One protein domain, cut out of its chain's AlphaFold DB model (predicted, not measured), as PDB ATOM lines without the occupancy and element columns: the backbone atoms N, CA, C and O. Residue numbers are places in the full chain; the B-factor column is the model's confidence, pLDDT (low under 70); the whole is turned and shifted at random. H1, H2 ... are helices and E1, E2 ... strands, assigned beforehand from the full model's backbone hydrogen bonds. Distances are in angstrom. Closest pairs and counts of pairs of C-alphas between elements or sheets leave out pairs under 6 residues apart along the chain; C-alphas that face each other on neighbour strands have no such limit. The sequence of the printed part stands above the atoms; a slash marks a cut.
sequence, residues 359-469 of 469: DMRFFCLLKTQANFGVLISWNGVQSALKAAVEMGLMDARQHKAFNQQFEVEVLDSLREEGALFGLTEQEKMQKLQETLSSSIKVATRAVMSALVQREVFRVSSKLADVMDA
ATOM      1  N   ASP A 359      -6.811   1.231 -80.858       75.75
ATOM      2  CA  ASP A 359      -8.000   1.455 -80.040       75.75
ATOM      3  C   ASP A 359      -8.328   2.952 -79.883       75.75
ATOM      4  O   ASP A 359      -9.481   3.355 -80.045       75.75
ATOM      5  N   MET A 360      -7.315   3.798 -79.677       75.56
ATOM      6  CA  MET A 360      -7.482   5.255 -79.606       75.56
ATOM      7  C   MET A 360      -7.856   5.871 -80.956       75.56
ATOM      8  O   MET A 360      -8.698   6.764 -81.007       75.56
ATOM      9  N   ARG A 361      -7.308   5.363 -82.067       82.12
ATOM     10  CA  ARG A 361      -7.706   5.798 -83.421       82.12
ATOM     11  C   ARG A 361      -9.189   5.533 -83.675       82.12
ATOM     12  O   ARG A 361      -9.888   6.386 -84.220       82.12
ATOM     13  N   PHE A 362      -9.681   4.368 -83.254       82.44
ATOM     14  CA  PHE A 362     -11.100   4.043 -83.361       82.44
ATOM     15  C   PHE A 362     -11.967   4.897 -82.424       82.44
ATOM     16  O   PHE A 362     -13.033   5.370 -82.823       82.44
ATOM     17  N   PHE A 363     -11.494   5.184 -81.212       78.44
ATOM     18  CA  PHE A 363     -12.190   6.102 -80.314       78.44
ATOM     19  C   PHE A 363     -12.298   7.521 -80.895       78.44
ATOM     20  O   PHE A 363     -13.368   8.127 -80.830       78.44
ATOM     21  N   CYS A 364     -11.246   8.027 -81.546       78.00
ATOM     22  CA  CYS A 364     -11.286   9.294 -82.280       78.00
ATOM     23  C   CYS A 364     -12.329   9.274 -83.406       78.00
ATOM     24  O   CYS A 364     -13.045  10.261 -83.575       78.00
ATOM     25  N   LEU A 365     -12.483   8.162 -84.138       81.81
ATOM     26  CA  LEU A 365     -13.550   8.009 -85.137       81.81
ATOM     27  C   LEU A 365     -14.940   8.100 -84.502       81.81
ATOM     28  O   LEU A 365     -15.778   8.856 -84.989       81.81
ATOM     29  N   LEU A 366     -15.178   7.382 -83.401       75.44
ATOM     30  CA  LEU A 366     -16.448   7.457 -82.673       75.44
ATOM     31  C   LEU A 366     -16.733   8.876 -82.191       75.44
ATOM     32  O   LEU A 366     -17.827   9.389 -82.403       75.44
ATOM     33  N   LYS A 367     -15.746   9.532 -81.578       74.50
ATOM     34  CA  LYS A 367     -15.886  10.907 -81.102       74.50
ATOM     35  C   LYS A 367     -16.130  11.880 -82.242       74.50
ATOM     36  O   LYS A 367     -17.013  12.718 -82.126       74.50
ATOM     37  N   THR A 368     -15.451  11.707 -83.367       75.88
ATOM     38  CA  THR A 368     -15.686  12.523 -84.556       75.88
ATOM     39  C   THR A 368     -17.126  12.346 -85.066       75.88
ATOM     40  O   THR A 368     -17.843  13.319 -85.272       75.88
ATOM     41  N   GLN A 369     -17.614  11.109 -85.181       74.88
ATOM     42  CA  GLN A 369     -18.998  10.842 -85.602       74.88
ATOM     43  C   GLN A 369     -20.049  11.295 -84.574       74.88
ATOM     44  O   GLN A 369     -21.183  11.594 -84.937       74.88
ATOM     45  N   ALA A 370     -19.680  11.374 -83.295       63.72
ATOM     46  CA  ALA A 370     -20.522  11.895 -82.223       63.72
ATOM     47  C   ALA A 370     -20.515  13.431 -82.130       63.72
ATOM     48  O   ALA A 370     -21.078  13.968 -81.178       63.72
ATOM     49  N   ASN A 371     -19.835  14.138 -83.043       63.50
ATOM     50  CA  ASN A 371     -19.541  15.567 -82.902       63.50
ATOM     51  C   ASN A 371     -18.934  15.902 -81.524       63.50
ATOM     52  O   ASN A 371     -19.300  16.873 -80.876       63.50
ATOM     53  N   PHE A 372     -18.069  15.010 -81.043       61.94
ATOM     54  CA  PHE A 372     -17.439  15.021 -79.725       61.94
ATOM     55  C   PHE A 372     -18.379  14.949 -78.515       61.94
ATOM     56  O   PHE A 372     -17.917  14.974 -77.372       61.94
ATOM     57  N   GLY A 373     -19.667  14.699 -78.749       55.03
ATOM     58  CA  GLY A 373     -20.655  14.437 -77.716       55.03
ATOM     59  C   GLY A 373     -20.395  13.163 -76.902       55.03
ATOM     60  O   GLY A 373     -19.529  12.321 -77.188       55.03
ATOM     61  N   VAL A 374     -21.179  13.017 -75.835       58.00
ATOM     62  CA  VAL A 374     -21.185  11.816 -74.984       58.00
ATOM     63  C   VAL A 374     -21.888  10.662 -75.702       58.00
ATOM     64  O   VAL A 374     -21.374   9.539 -75.746       58.00
ATOM     65  N   LEU A 375     -23.040  10.973 -76.302       54.78
ATOM     66  CA  LEU A 375     -23.914  10.035 -76.991       54.78
ATOM     67  C   LEU A 375     -23.704  10.091 -78.503       54.78
ATOM     68  O   LEU A 375     -23.540  11.161 -79.085       54.78
ATOM     69  N   ILE A 376     -23.784   8.929 -79.138       61.53
ATOM     70  CA  ILE A 376     -23.725   8.760 -80.584       61.53
ATOM     71  C   ILE A 376     -24.971   8.009 -81.060       61.53
ATOM     72  O   ILE A 376     -25.454   7.090 -80.393       61.53
ATOM     73  N   SER A 377     -25.519   8.417 -82.203       75.38
ATOM     74  CA  SER A 377     -26.612   7.689 -82.852       75.38
ATOM     75  C   SER A 377     -26.099   6.386 -83.460       75.38
ATOM     76  O   SER A 377     -24.933   6.286 -83.849       75.38
ATOM     77  N   TRP A 378     -26.974   5.396 -83.625       79.38
ATOM     78  CA  TRP A 378     -26.595   4.151 -84.297       79.38
ATOM     79  C   TRP A 378     -26.008   4.376 -85.700       79.38
ATOM     80  O   TRP A 378     -25.015   3.753 -86.068       79.38
ATOM     81  N   ASN A 379     -26.553   5.330 -86.460       80.06
ATOM     82  CA  ASN A 379     -26.023   5.701 -87.777       80.06
ATOM     83  C   ASN A 379     -24.585   6.244 -87.689       80.06
ATOM     84  O   ASN A 379     -23.752   5.939 -88.548       80.06
ATOM     85  N   GLY A 380     -24.274   7.006 -86.636       76.69
ATOM     86  CA  GLY A 380     -22.916   7.461 -86.342       76.69
ATOM     87  C   GLY A 380     -21.983   6.302 -85.984       76.69
ATOM     88  O   GLY A 380     -20.867   6.233 -86.496       76.69
ATOM     89  N   VAL A 381     -22.454   5.337 -85.185       82.00
ATOM     90  CA  VAL A 381     -21.698   4.113 -84.853       82.00
ATOM     91  C   VAL A 381     -21.392   3.299 -86.112       82.00
ATOM     92  O   VAL A 381     -20.248   2.908 -86.324       82.00
ATOM     93  N   GLN A 382     -22.377   3.093 -86.991       84.88
ATOM     94  CA  GLN A 382     -22.179   2.381 -88.258       84.88
ATOM     95  C   GLN A 382     -21.193   3.096 -89.181       84.88
ATOM     96  O   GLN A 382     -20.358   2.449 -89.817       84.88
ATOM     97  N   SER A 383     -21.251   4.427 -89.225       83.31
ATOM     98  CA  SER A 383     -20.311   5.240 -90.000       83.31
ATOM     99  C   SER A 383     -18.887   5.123 -89.451       83.31
ATOM    100  O   SER A 383     -17.953   4.921 -90.226       83.31
ATOM    101  N   ALA A 384     -18.719   5.146 -88.124       83.25
ATOM    102  CA  ALA A 384     -17.427   4.941 -87.469       83.25
ATOM    103  C   ALA A 384     -16.871   3.530 -87.712       83.25
ATOM    104  O   ALA A 384     -15.696   3.390 -88.045       83.25
ATOM    105  N   LEU A 385     -17.701   2.487 -87.598       84.88
ATOM    106  CA  LEU A 385     -17.303   1.100 -87.865       84.88
ATOM    107  C   LEU A 385     -16.885   0.907 -89.323       84.88
ATOM    108  O   LEU A 385     -15.842   0.316 -89.592       84.88
ATOM    109  N   LYS A 386     -17.646   1.459 -90.273       85.12
ATOM    110  CA  LYS A 386     -17.297   1.408 -91.695       85.12
ATOM    111  C   LYS A 386     -15.970   2.117 -91.976       85.12
ATOM    112  O   LYS A 386     -15.115   1.546 -92.650       85.12
ATOM    113  N   ALA A 387     -15.776   3.313 -91.419       82.31
ATOM    114  CA  ALA A 387     -14.519   4.047 -91.532       82.31
ATOM    115  C   ALA A 387     -13.348   3.270 -90.905       82.31
ATOM    116  O   ALA A 387     -12.255   3.241 -91.464       82.31
ATOM    117  N   ALA A 388     -13.576   2.567 -89.793       83.69
ATOM    118  CA  ALA A 388     -12.568   1.722 -89.160       83.69
ATOM    119  C   ALA A 388     -12.119   0.565 -90.065       83.69
ATOM    120  O   ALA A 388     -10.922   0.292 -90.148       83.69
ATOM    121  N   VAL A 389     -13.052  -0.077 -90.777       84.88
ATOM    122  CA  VAL A 389     -12.725  -1.115 -91.770       84.88
ATOM    123  C   VAL A 389     -11.969  -0.521 -92.963       84.88
ATOM    124  O   VAL A 389     -10.968  -1.087 -93.396       84.88
ATOM    125  N   GLU A 390     -12.395   0.640 -93.471       82.81
ATOM    126  CA  GLU A 390     -11.715   1.341 -94.574       82.81
ATOM    127  C   GLU A 390     -10.281   1.763 -94.205       82.81
ATOM    128  O   GLU A 390      -9.389   1.739 -95.054       82.81
ATOM    129  N   MET A 391     -10.047   2.097 -92.934       77.38
ATOM    130  CA  MET A 391      -8.735   2.444 -92.383       77.38
ATOM    131  C   MET A 391      -7.904   1.229 -91.940       77.38
ATOM    132  O   MET A 391      -6.780   1.408 -91.473       77.38
ATOM    133  N   GLY A 392      -8.430   0.004 -92.062       80.56
ATOM    134  CA  GLY A 392      -7.744  -1.220 -91.638       80.56
ATOM    135  C   GLY A 392      -7.564  -1.350 -90.120       80.56
ATOM    136  O   GLY A 392      -6.700  -2.096 -89.672       80.56
ATOM    137  N   LEU A 393      -8.355  -0.620 -89.325       79.88
ATOM    138  CA  LEU A 393      -8.355  -0.705 -87.859       79.88
ATOM    139  C   LEU A 393      -9.146  -1.922 -87.351       79.88
ATOM    140  O   LEU A 393      -8.943  -2.350 -86.220       79.88
ATOM    141  N   MET A 394     -10.064  -2.449 -88.169       81.75
ATOM    142  CA  MET A 394     -10.954  -3.567 -87.844       81.75
ATOM    143  C   MET A 394     -11.223  -4.426 -89.087       81.75
ATOM    144  O   MET A 394     -11.333  -3.904 -90.199       81.75
ATOM    145  N   ASP A 395     -11.416  -5.732 -88.901       84.56
ATOM    146  CA  ASP A 395     -11.826  -6.637 -89.973       84.56
ATOM    147  C   ASP A 395     -13.330  -6.551 -90.273       84.56
ATOM    148  O   ASP A 395     -14.177  -6.487 -89.378       84.56
ATOM    149  N   ALA A 396     -13.706  -6.726 -91.543       83.44
ATOM    150  CA  ALA A 396     -15.114  -6.789 -91.960       83.44
ATOM    151  C   ALA A 396     -15.920  -7.901 -91.247       83.44
ATOM    152  O   ALA A 396     -17.139  -7.805 -91.095       83.44
ATOM    153  N   ARG A 397     -15.245  -8.966 -90.786       82.38
ATOM    154  CA  ARG A 397     -15.867 -10.032 -89.982       82.38
ATOM    155  C   ARG A 397     -16.241  -9.545 -88.583       82.38
ATOM    156  O   ARG A 397     -17.326  -9.871 -88.114       82.38
ATOM    157  N   GLN A 398     -15.368  -8.758 -87.955       80.50
ATOM    158  CA  GLN A 398     -15.597  -8.180 -86.631       80.50
ATOM    159  C   GLN A 398     -16.732  -7.152 -86.684       80.50
ATOM    160  O   GLN A 398     -17.638  -7.209 -85.854       80.50
ATOM    161  N   HIS A 399     -16.761  -6.300 -87.718       83.00
ATOM    162  CA  HIS A 399     -17.874  -5.372 -87.961       83.00
ATOM    163  C   HIS A 399     -19.216  -6.106 -88.090       83.00
ATOM    164  O   HIS A 399     -20.183  -5.764 -87.410       83.00
ATOM    165  N   LYS A 400     -19.272  -7.166 -88.907       82.81
ATOM    166  CA  LYS A 400     -20.500  -7.951 -89.095       82.81
ATOM    167  C   LYS A 400     -20.955  -8.646 -87.807       82.81
ATOM    168  O   LYS A 400     -22.148  -8.643 -87.520       82.81
ATOM    169  N   ALA A 401     -20.025  -9.224 -87.048       81.31
ATOM    170  CA  ALA A 401     -20.331  -9.889 -85.782       81.31
ATOM    171  C   ALA A 401     -20.899  -8.909 -84.744       81.31
ATOM    172  O   ALA A 401     -21.897  -9.217 -84.096       81.31
ATOM    173  N   PHE A 402     -20.317  -7.708 -84.645       81.81
ATOM    174  CA  PHE A 402     -20.809  -6.651 -83.760       81.81
ATOM    175  C   PHE A 402     -22.257  -6.258 -84.090       81.81
ATOM    176  O   PHE A 402     -23.097  -6.210 -83.193       81.81
ATOM    177  N   ASN A 403     -22.564  -6.036 -85.373       83.38
ATOM    178  CA  ASN A 403     -23.910  -5.656 -85.804       83.38
ATOM    179  C   ASN A 403     -24.945  -6.743 -85.518       83.38
ATOM    180  O   ASN A 403     -25.992  -6.444 -84.959       83.38
ATOM    181  N   GLN A 404     -24.643  -7.997 -85.866       80.94
ATOM    182  CA  GLN A 404     -25.572  -9.108 -85.655       80.94
ATOM    183  C   GLN A 404     -25.919  -9.289 -84.178       80.94
ATOM    184  O   GLN A 404     -27.069  -9.550 -83.843       80.94
ATOM    185  N   GLN A 405     -24.938  -9.142 -83.291       77.00
ATOM    186  CA  GLN A 405     -25.173  -9.301 -81.863       77.00
ATOM    187  C   GLN A 405     -25.965  -8.127 -81.276       77.00
ATOM    188  O   GLN A 405     -26.889  -8.352 -80.501       77.00
ATOM    189  N   PHE A 406     -25.656  -6.894 -81.681       79.00
ATOM    190  CA  PHE A 406     -26.417  -5.723 -81.246       79.00
ATOM    191  C   PHE A 406     -27.871  -5.772 -81.738       79.00
ATOM    192  O   PHE A 406     -28.794  -5.460 -80.995       79.00
ATOM    193  N   GLU A 407     -28.094  -6.222 -82.976       79.81
ATOM    194  CA  GLU A 407     -29.436  -6.456 -83.519       79.81
ATOM    195  C   GLU A 407     -30.216  -7.493 -82.696       79.81
ATOM    196  O   GLU A 407     -31.402  -7.292 -82.447       79.81
ATOM    197  N   VAL A 408     -29.561  -8.567 -82.235       80.19
ATOM    198  CA  VAL A 408     -30.179  -9.569 -81.350       80.19
ATOM    199  C   VAL A 408     -30.540  -8.967 -79.991       80.19
ATOM    200  O   VAL A 408     -31.671  -9.142 -79.551       80.19
ATOM    201  N   GLU A 409     -29.634  -8.212 -79.364       78.00
ATOM    202  CA  GLU A 409     -29.886  -7.556 -78.070       78.00
ATOM    203  C   GLU A 409     -31.093  -6.603 -78.150       78.00
ATOM    204  O   GLU A 409     -31.986  -6.653 -77.306       78.00
ATOM    205  N   VAL A 410     -31.182  -5.793 -79.210       75.88
ATOM    206  CA  VAL A 410     -32.317  -4.879 -79.421       75.88
ATOM    207  C   VAL A 410     -33.615  -5.641 -79.715       75.88
ATOM    208  O   VAL A 410     -34.681  -5.248 -79.239       75.88
ATOM    209  N   LEU A 411     -33.557  -6.736 -80.480       76.75
ATOM    210  CA  LEU A 411     -34.726  -7.588 -80.728       76.75
ATOM    211  C   LEU A 411     -35.245  -8.254 -79.452       76.75
ATOM    212  O   LEU A 411     -36.462  -8.363 -79.288       76.75
ATOM    213  N   ASP A 412     -34.351  -8.689 -78.569       77.06
ATOM    214  CA  ASP A 412     -34.723  -9.293 -77.293       77.06
ATOM    215  C   ASP A 412     -35.391  -8.255 -76.380       77.06
ATOM    216  O   ASP A 412     -36.480  -8.522 -75.868       77.06
ATOM    217  N   SER A 413     -34.860  -7.031 -76.289       76.94
ATOM    218  CA  SER A 413     -35.523  -5.937 -75.557       76.94
ATOM    219  C   SER A 413     -36.910  -5.603 -76.126       76.94
ATOM    220  O   SER A 413     -37.892  -5.527 -75.388       76.94
ATOM    221  N   LEU A 414     -37.046  -5.497 -77.453       74.19
ATOM    222  CA  LEU A 414     -38.341  -5.241 -78.104       74.19
ATOM    223  C   LEU A 414     -39.346  -6.397 -77.918       74.19
ATOM    224  O   LEU A 414     -40.565  -6.188 -77.992       74.19
ATOM    225  N   ARG A 415     -38.862  -7.628 -77.707       76.88
ATOM    226  CA  ARG A 415     -39.702  -8.787 -77.378       76.88
ATOM    227  C   ARG A 415     -40.217  -8.694 -75.945       76.88
ATOM    228  O   ARG A 415     -41.399  -8.962 -75.735       76.88
ATOM    229  N   GLU A 416     -39.363  -8.324 -74.995       76.69
ATOM    230  CA  GLU A 416     -39.731  -8.154 -73.583       76.69
ATOM    231  C   GLU A 416     -40.764  -7.035 -73.388       76.69
ATOM    232  O   GLU A 416     -41.715  -7.197 -72.627       76.69
ATOM    233  N   GLU A 417     -40.662  -5.957 -74.167       75.06
ATOM    234  CA  GLU A 417     -41.637  -4.857 -74.190       75.06
ATOM    235  C   GLU A 417     -42.968  -5.218 -74.884       75.06
ATOM    236  O   GLU A 417     -43.893  -4.405 -74.945       75.06
ATOM    237  N   GLY A 418     -43.088  -6.421 -75.459       74.12
ATOM    238  CA  GLY A 418     -44.274  -6.857 -76.205       74.12
ATOM    239  C   GLY A 418     -44.466  -6.154 -77.557       74.12
ATOM    240  O   GLY A 418     -45.446  -6.416 -78.257       74.12
ATOM    241  N   ALA A 419     -43.520  -5.309 -77.976       70.94
ATOM    242  CA  ALA A 419     -43.604  -4.480 -79.178       70.94
ATOM    243  C   ALA A 419     -43.524  -5.273 -80.499       70.94
ATOM    244  O   ALA A 419     -43.812  -4.715 -81.565       70.94
ATOM    245  N   LEU A 420     -43.138  -6.555 -80.433       71.69
ATOM    246  CA  LEU A 420     -42.990  -7.479 -81.568       71.69
ATOM    247  C   LEU A 420     -44.148  -8.486 -81.720       71.69
ATOM    248  O   LEU A 420     -44.100  -9.346 -82.606       71.69
ATOM    249  N   PHE A 421     -45.171  -8.427 -80.861       73.25
ATOM    250  CA  PHE A 421     -46.266  -9.398 -80.870       73.25
ATOM    251  C   PHE A 421     -47.163  -9.235 -82.109       73.25
ATOM    252  O   PHE A 421     -47.617  -8.138 -82.420       73.25
ATOM    253  N   GLY A 422     -47.428 -10.336 -82.822       74.44
ATOM    254  CA  GLY A 422     -48.304 -10.356 -84.002       74.44
ATOM    255  C   GLY A 422     -47.687  -9.848 -85.313       74.44
ATOM    256  O   GLY A 422     -48.369  -9.879 -86.332       74.44
ATOM    257  N   LEU A 423     -46.418  -9.425 -85.311       80.69
ATOM    258  CA  LEU A 423     -45.712  -8.959 -86.511       80.69
ATOM    259  C   LEU A 423     -45.076 -10.116 -87.296       80.69
ATOM    260  O   LEU A 423     -44.589 -11.095 -86.720       80.69
ATOM    261  N   THR A 424     -45.034  -9.980 -88.619       85.25
ATOM    262  CA  THR A 424     -44.269 -10.860 -89.516       85.25
ATOM    263  C   THR A 424     -42.764 -10.622 -89.374       85.25
ATOM    264  O   THR A 424     -42.326  -9.577 -88.901       85.25
ATOM    265  N   GLU A 425     -41.930 -11.570 -89.815       79.00
ATOM    266  CA  GLU A 425     -40.465 -11.407 -89.759       79.00
ATOM    267  C   GLU A 425     -39.971 -10.175 -90.534       79.00
ATOM    268  O   GLU A 425     -39.032  -9.513 -90.103       79.00
ATOM    269  N   GLN A 426     -40.634  -9.809 -91.633       80.06
ATOM    270  CA  GLN A 426     -40.290  -8.597 -92.384       80.06
ATOM    271  C   GLN A 426     -40.625  -7.322 -91.601       80.06
ATOM    272  O   GLN A 426     -39.807  -6.406 -91.546       80.06
ATOM    273  N   GLU A 427     -41.782  -7.281 -90.941       81.31
ATOM    274  CA  GLU A 427     -42.195  -6.139 -90.117       81.31
ATOM    275  C   GLU A 427     -41.346  -6.009 -88.846       81.31
ATOM    276  O   GLU A 427     -41.020  -4.896 -88.442       81.31
ATOM    277  N   LYS A 428     -40.920  -7.127 -88.241       79.31
ATOM    278  CA  LYS A 428     -39.974  -7.111 -87.111       79.31
ATOM    279  C   LYS A 428     -38.635  -6.506 -87.517       79.31
ATOM    280  O   LYS A 428     -38.107  -5.671 -86.790       79.31
ATOM    281  N   MET A 429     -38.108  -6.888 -88.681       76.75
ATOM    282  CA  MET A 429     -36.843  -6.349 -89.194       76.75
ATOM    283  C   MET A 429     -36.956  -4.870 -89.562       76.75
ATOM    284  O   MET A 429     -36.038  -4.100 -89.290       76.75
ATOM    285  N   GLN A 430     -38.088  -4.444 -90.125       81.69
ATOM    286  CA  GLN A 430     -38.330  -3.029 -90.389       81.69
ATOM    287  C   GLN A 430     -38.411  -2.226 -89.085       81.69
ATOM    288  O   GLN A 430     -37.735  -1.209 -88.954       81.69
ATOM    289  N   LYS A 431     -39.157  -2.718 -88.093       79.12
ATOM    290  CA  LYS A 431     -39.292  -2.063 -86.790       79.12
ATOM    291  C   LYS A 431     -37.965  -2.010 -86.030       79.12
ATOM    292  O   LYS A 431     -37.673  -1.007 -85.382       79.12
ATOM    293  N   LEU A 432     -37.135  -3.044 -86.158       79.56
ATOM    294  CA  LEU A 432     -35.764  -3.065 -85.650       79.56
ATOM    295  C   LEU A 432     -34.923  -1.952 -86.287       79.56
ATOM    296  O   LEU A 432     -34.322  -1.162 -85.567       79.56
ATOM    297  N   GLN A 433     -34.907  -1.853 -87.619       77.38
ATOM    298  CA  GLN A 433     -34.151  -0.817 -88.337       77.38
ATOM    299  C   GLN A 433     -34.659   0.600 -88.027       77.38
ATOM    300  O   GLN A 433     -33.860   1.523 -87.859       77.38
ATOM    301  N   GLU A 434     -35.973   0.780 -87.889       79.94
ATOM    302  CA  GLU A 434     -36.573   2.037 -87.434       79.94
ATOM    303  C   GLU A 434     -36.100   2.378 -86.015       79.94
ATOM    304  O   GLU A 434     -35.540   3.447 -85.804       79.94
ATOM    305  N   THR A 435     -36.193   1.441 -85.070       75.62
ATOM    306  CA  THR A 435     -35.774   1.647 -83.670       75.62
ATOM    307  C   THR A 435     -34.285   1.973 -83.558       75.62
ATOM    308  O   THR A 435     -33.897   2.914 -82.861       75.62
ATOM    309  N   LEU A 436     -33.450   1.233 -84.290       75.06
ATOM    310  CA  LEU A 436     -32.011   1.459 -84.379       75.06
ATOM    311  C   LEU A 436     -31.697   2.861 -84.905       75.06
ATOM    312  O   LEU A 436     -30.880   3.567 -84.319       75.06
ATOM    313  N   SER A 437     -32.353   3.288 -85.983       68.75
ATOM    314  CA  SER A 437     -32.048   4.561 -86.640       68.75
ATOM    315  C   SER A 437     -32.664   5.788 -85.961       68.75
ATOM    316  O   SER A 437     -32.054   6.858 -86.010       68.75
ATOM    317  N   SER A 438     -33.837   5.669 -85.326       64.62
ATOM    318  CA  SER A 438     -34.562   6.813 -84.755       64.62
ATOM    319  C   SER A 438     -34.382   6.993 -83.252       64.62
ATOM    320  O   SER A 438     -34.439   8.126 -82.773       64.62
ATOM    321  N   SER A 439     -34.197   5.903 -82.505       65.19
ATOM    322  CA  SER A 439     -34.399   5.914 -81.048       65.19
ATOM    323  C   SER A 439     -33.143   5.581 -80.252       65.19
ATOM    324  O   SER A 439     -33.004   6.030 -79.117       65.19
ATOM    325  N   ILE A 440     -32.201   4.835 -80.834       70.88
ATOM    326  CA  ILE A 440     -31.024   4.364 -80.104       70.88
ATOM    327  C   ILE A 440     -29.900   5.407 -80.142       70.88
ATOM    328  O   ILE A 440     -29.310   5.712 -81.185       70.88
ATOM    329  N   LYS A 441     -29.579   5.925 -78.954       68.31
ATOM    330  CA  LYS A 441     -28.387   6.726 -78.668       68.31
ATOM    331  C   LYS A 441     -27.562   5.997 -77.618       68.31
ATOM    332  O   LYS A 441     -28.077   5.663 -76.558       68.31
ATOM    333  N   VAL A 442     -26.291   5.753 -77.913       64.88
ATOM    334  CA  VAL A 442     -25.396   4.977 -77.043       64.88
ATOM    335  C   VAL A 442     -24.206   5.843 -76.661       64.88
ATOM    336  O   VAL A 442     -23.734   6.640 -77.469       64.88
ATOM    337  N   ALA A 443     -23.697   5.705 -75.438       63.75
ATOM    338  CA  ALA A 443     -22.465   6.377 -75.050       63.75
ATOM    339  C   ALA A 443     -21.271   5.823 -75.844       63.75
ATOM    340  O   ALA A 443     -21.090   4.610 -75.955       63.75
ATOM    341  N   THR A 444     -20.406   6.703 -76.347       64.94
ATOM    342  CA  THR A 444     -19.195   6.301 -77.099       64.94
ATOM    343  C   THR A 444     -18.296   5.340 -76.307       64.94
ATOM    344  O   THR A 444     -17.749   4.392 -76.869       64.94
ATOM    345  N   ARG A 445     -18.212   5.515 -74.981       66.62
ATOM    346  CA  ARG A 445     -17.487   4.614 -74.068       66.62
ATOM    347  C   ARG A 445     -18.132   3.230 -73.948       66.62
ATOM    348  O   ARG A 445     -17.418   2.235 -73.892       66.62
ATOM    349  N   ALA A 446     -19.463   3.145 -73.963       66.25
ATOM    350  CA  ALA A 446     -20.167   1.862 -73.930       66.25
ATOM    351  C   ALA A 446     -19.917   1.055 -75.215       66.25
ATOM    352  O   ALA A 446     -19.685  -0.150 -75.149       66.25
ATOM    353  N   VAL A 447     -19.856   1.729 -76.371       72.31
ATOM    354  CA  VAL A 447     -19.470   1.100 -77.647       72.31
ATOM    355  C   VAL A 447     -18.038   0.557 -77.580       72.31
ATOM    356  O   VAL A 447     -17.801  -0.586 -77.972       72.31
ATOM    357  N   MET A 448     -17.092   1.331 -77.032       73.94
ATOM    358  CA  MET A 448     -15.715   0.862 -76.813       73.94
ATOM    359  C   MET A 448     -15.654  -0.339 -75.872       73.94
ATOM    360  O   MET A 448     -15.005  -1.328 -76.198       73.94
ATOM    361  N   SER A 449     -16.357  -0.280 -74.741       72.06
ATOM    362  CA  SER A 449     -16.418  -1.374 -73.767       72.06
ATOM    363  C   SER A 449     -16.945  -2.661 -74.407       72.06
ATOM    364  O   SER A 449     -16.322  -3.715 -74.287       72.06
ATOM    365  N   ALA A 450     -18.020  -2.568 -75.195       74.62
ATOM    366  CA  ALA A 450     -18.574  -3.706 -75.921       74.62
ATOM    367  C   ALA A 450     -17.587  -4.295 -76.947       74.62
ATOM    368  O   ALA A 450     -17.543  -5.507 -77.140       74.62
ATOM    369  N   LEU A 451     -16.772  -3.467 -77.606       76.38
ATOM    370  CA  LEU A 451     -15.754  -3.932 -78.558       76.38
ATOM    371  C   LEU A 451     -14.530  -4.546 -77.866       76.38
ATOM    372  O   LEU A 451     -13.967  -5.519 -78.368       76.38
ATOM    373  N   VAL A 452     -14.149  -4.022 -76.701       77.31
ATOM    374  CA  VAL A 452     -13.075  -4.557 -75.852       77.31
ATOM    375  C   VAL A 452     -13.452  -5.921 -75.278       77.31
ATOM    376  O   VAL A 452     -12.670  -6.862 -75.384       77.31
ATOM    377  N   GLN A 453     -14.663  -6.059 -74.726       74.50
ATOM    378  CA  GLN A 453     -15.175  -7.338 -74.212       74.50
ATOM    379  C   GLN A 453     -15.198  -8.432 -75.286       74.50
ATOM    380  O   GLN A 453     -15.098  -9.616 -74.978       74.50
ATOM    381  N   ARG A 454     -15.314  -8.031 -76.554       71.25
ATOM    382  CA  ARG A 454     -15.342  -8.915 -77.724       71.25
ATOM    383  C   ARG A 454     -13.954  -9.155 -78.335       71.25
ATOM    384  O   ARG A 454     -13.871  -9.670 -79.445       71.25
ATOM    385  N   GLU A 455     -12.883  -8.755 -77.643       69.62
ATOM    386  CA  GLU A 455     -11.482  -8.884 -78.072       69.62
ATOM    387  C   GLU A 455     -11.173  -8.236 -79.437       69.62
ATOM    388  O   GLU A 455     -10.158  -8.540 -80.066       69.62
ATOM    389  N   VAL A 456     -12.029  -7.318 -79.908       68.75
ATOM    390  CA  VAL A 456     -11.819  -6.601 -81.177       68.75
ATOM    391  C   VAL A 456     -10.654  -5.624 -81.036       68.75
ATOM    392  O   VAL A 456      -9.828  -5.504 -81.938       68.75
ATOM    393  N   PHE A 457     -10.554  -4.981 -79.872       68.44
ATOM    394  CA  PHE A 457      -9.434  -4.129 -79.497       68.44
ATOM    395  C   PHE A 457      -8.815  -4.612 -78.186       68.44
ATOM    396  O   PHE A 457      -9.523  -4.974 -77.246       68.44
ATOM    397  N   ARG A 458      -7.481  -4.576 -78.103       64.50
ATOM    398  CA  ARG A 458      -6.767  -4.711 -76.827       64.50
ATOM    399  C   ARG A 458      -6.679  -3.333 -76.187       64.50
ATOM    400  O   ARG A 458      -6.210  -2.404 -76.835       64.50
ATOM    401  N   VAL A 459      -7.118  -3.220 -74.935       59.75
ATOM    402  CA  VAL A 459      -7.068  -1.964 -74.175       59.75
ATOM    403  C   VAL A 459      -5.611  -1.552 -74.002       59.75
ATOM    404  O   VAL A 459      -4.834  -2.255 -73.353       59.75
ATOM    405  N   SER A 460      -5.220  -0.431 -74.605       60.31
ATOM    406  CA  SER A 460      -3.937   0.202 -74.302       60.31
ATOM    407  C   SER A 460      -3.965   0.804 -72.891       60.31
ATOM    408  O   SER A 460      -5.031   1.153 -72.387       60.31
ATOM    409  N   SER A 461      -2.805   0.988 -72.249       53.50
ATOM    410  CA  SER A 461      -2.726   1.695 -70.954       53.50
ATOM    411  C   SER A 461      -3.410   3.067 -71.004       53.50
ATOM    412  O   SER A 461      -4.076   3.467 -70.055       53.50
ATOM    413  N   LYS A 462      -3.318   3.734 -72.160       56.44
ATOM    414  CA  LYS A 462      -3.932   5.032 -72.439       56.44
ATOM    415  C   LYS A 462      -5.461   4.977 -72.516       56.44
ATOM    416  O   LYS A 462      -6.098   5.931 -72.096       56.44
ATOM    417  N   LEU A 463      -6.056   3.886 -73.008       53.22
ATOM    418  CA  LEU A 463      -7.514   3.695 -73.020       53.22
ATOM    419  C   LEU A 463      -8.050   3.184 -71.672       53.22
ATOM    420  O   LEU A 463      -9.159   3.546 -71.289       53.22
ATOM    421  N   ALA A 464      -7.271   2.390 -70.928       53.50
ATOM    422  CA  ALA A 464      -7.650   1.931 -69.587       53.50
ATOM    423  C   ALA A 464      -7.907   3.122 -68.646       53.50
ATOM    424  O   ALA A 464      -8.948   3.197 -68.000       53.50
ATOM    425  N   ASP A 465      -7.026   4.124 -68.695       50.88
ATOM    426  CA  ASP A 465      -7.165   5.383 -67.957       50.88
ATOM    427  C   ASP A 465      -8.422   6.203 -68.311       50.88
ATOM    428  O   ASP A 465      -8.781   7.103 -67.545       50.88
ATOM    429  N   VAL A 466      -9.049   5.925 -69.461       50.91
ATOM    430  CA  VAL A 466     -10.265   6.582 -69.984       50.91
ATOM    431  C   VAL A 466     -11.528   5.800 -69.634       50.91
ATOM    432  O   VAL A 466     -12.602   6.386 -69.525       50.91
ATOM    433  N   MET A 467     -11.412   4.480 -69.484       47.62
ATOM    434  CA  MET A 467     -12.525   3.598 -69.140       47.62
ATOM    435  C   MET A 467     -12.780   3.505 -67.627       47.62
ATOM    436  O   MET A 467     -13.919   3.256 -67.245       47.62
ATOM    437  N   ASP A 468     -11.759   3.727 -66.788       37.00
ATOM    438  CA  ASP A 468     -11.825   3.612 -65.316       37.00
ATOM    439  C   ASP A 468     -12.279   4.899 -64.578       37.00
ATOM    440  O   ASP A 468     -12.243   4.952 -63.344       37.00
ATOM    441  N   ALA A 469     -12.691   5.948 -65.300       35.91
ATOM    442  CA  ALA A 469     -13.167   7.228 -64.751       35.91
ATOM    443  C   ALA A 469     -14.599   7.527 -65.192       35.91
ATOM    444  O   ALA A 469     -15.368   8.017 -64.340       35.91
TER     445      ALA A 469
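This is residues 359 to 469 of the 469 residues of the protein "Hypothetical protein" of Pyrodinium bahamense (UniProt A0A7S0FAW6). Three helices, H1, H2 and H5, gather about a tiny two-strand ladder, E1 and E2, to make the body of a lengthened helical domain. The long helix H3 starts beside the end of H2, in a helical hairpin with it, and runs out to one end of the domain; from there H4 folds back toward E2 at a large angle to H3, while H6 lies at the opposite end, near H1 and H5. The printed part has 111 residues with six named helices and two named strands, in the order H1, E1, H2, H3, H4, E2, H5, H6, and the sheet order is E1 - E2, antiparallel. The class is mostly helix. The whole is compact, with a radius of gyration of the C-alphas of 15.0 A, yet elongated in outline, with spans of 49 by 29 by 24 A.

The sheet is made of E1, residues 375 to 377, and E2, residues 441 to 443, each 6.9 A from first to last C-alpha. H1, residues 359 to 369, is 15.5 A long and begins at C-alpha 359 at (-8.000, 1.455, -80.040). H2, residues 378 to 390, is 18.3 A long, and H5, residues 444 to 453, is 14.5 A long. H3, residues 396 to 416, is the longest helix at 30.8 A; it runs from C-alpha 396 at (-15.114, -6.789, -91.960) to C-alpha 416 at (-39.731, -8.154, -73.583). H4, residues 425 to 438, is 19.8 A long. H6, residues 461 to 467, is 10.1 A long and ends at C-alpha 467 at (-12.525, 3.598, -69.140).

E1 and E2 are antiparallel neighbours, with 140 degrees between their directions; N 376 and O 442 are 2.8 A apart and N 442 and O 376 2.9 A apart, both within hydrogen-bond range. H1 touches H2 at a steep tilt of 46 degrees, opposite ways, with Gln 369 and Gly 380 as the closest C-alphas at 5.2 A. H1 also touches H5, opposite ways, at a shallow tilt of 33 degrees, only just short of steep; their closest C-alphas, those of Leu 366 and Thr 444, are 6.3 A apart. H2 and H3 form a helical hairpin at a shallow tilt of 16 degrees, opposite ways; they touch through residues 385 to 389 and 396 to 399 alone, closest at the C-alphas of Val 389 and Ala 396, 6.2 A apart. H3 and H4 only just touch, with 3 pairs of C-alphas within 8 A, closest at Leu 411 and Leu 432, 6.8 A; they are about perpendicular at 78 degrees. H2 and H4 only just touch, with 3 pairs, and touch only at their ends, where the C-alphas of Trp 378 and Ser 437 are 5.9 A apart. H6 is close to H1 but not clearly touching, with the C-alphas of Met 360 and Leu 463 closest at 6.8 A. H6 and H3 are apart. Every O i to N i+4 pair is within hydrogen-bond range in H1, H2, H3, H4 and H5, and 2 of 3 are in H6.

The two C-alphas farthest apart, those of Gly 422 and Ser 461, are 48.9 A from each other. The printed part has no cut. The links from H3 to H4, with 8 residues, and from H5 to H6, with 7, are short; the other links are tight. The mean pLDDT of the printed part is 73.3, and it is under 70 in residues 370 to 376, 437 to 439, 441 to 446 and 455 to 469; H6 has a mean of 52.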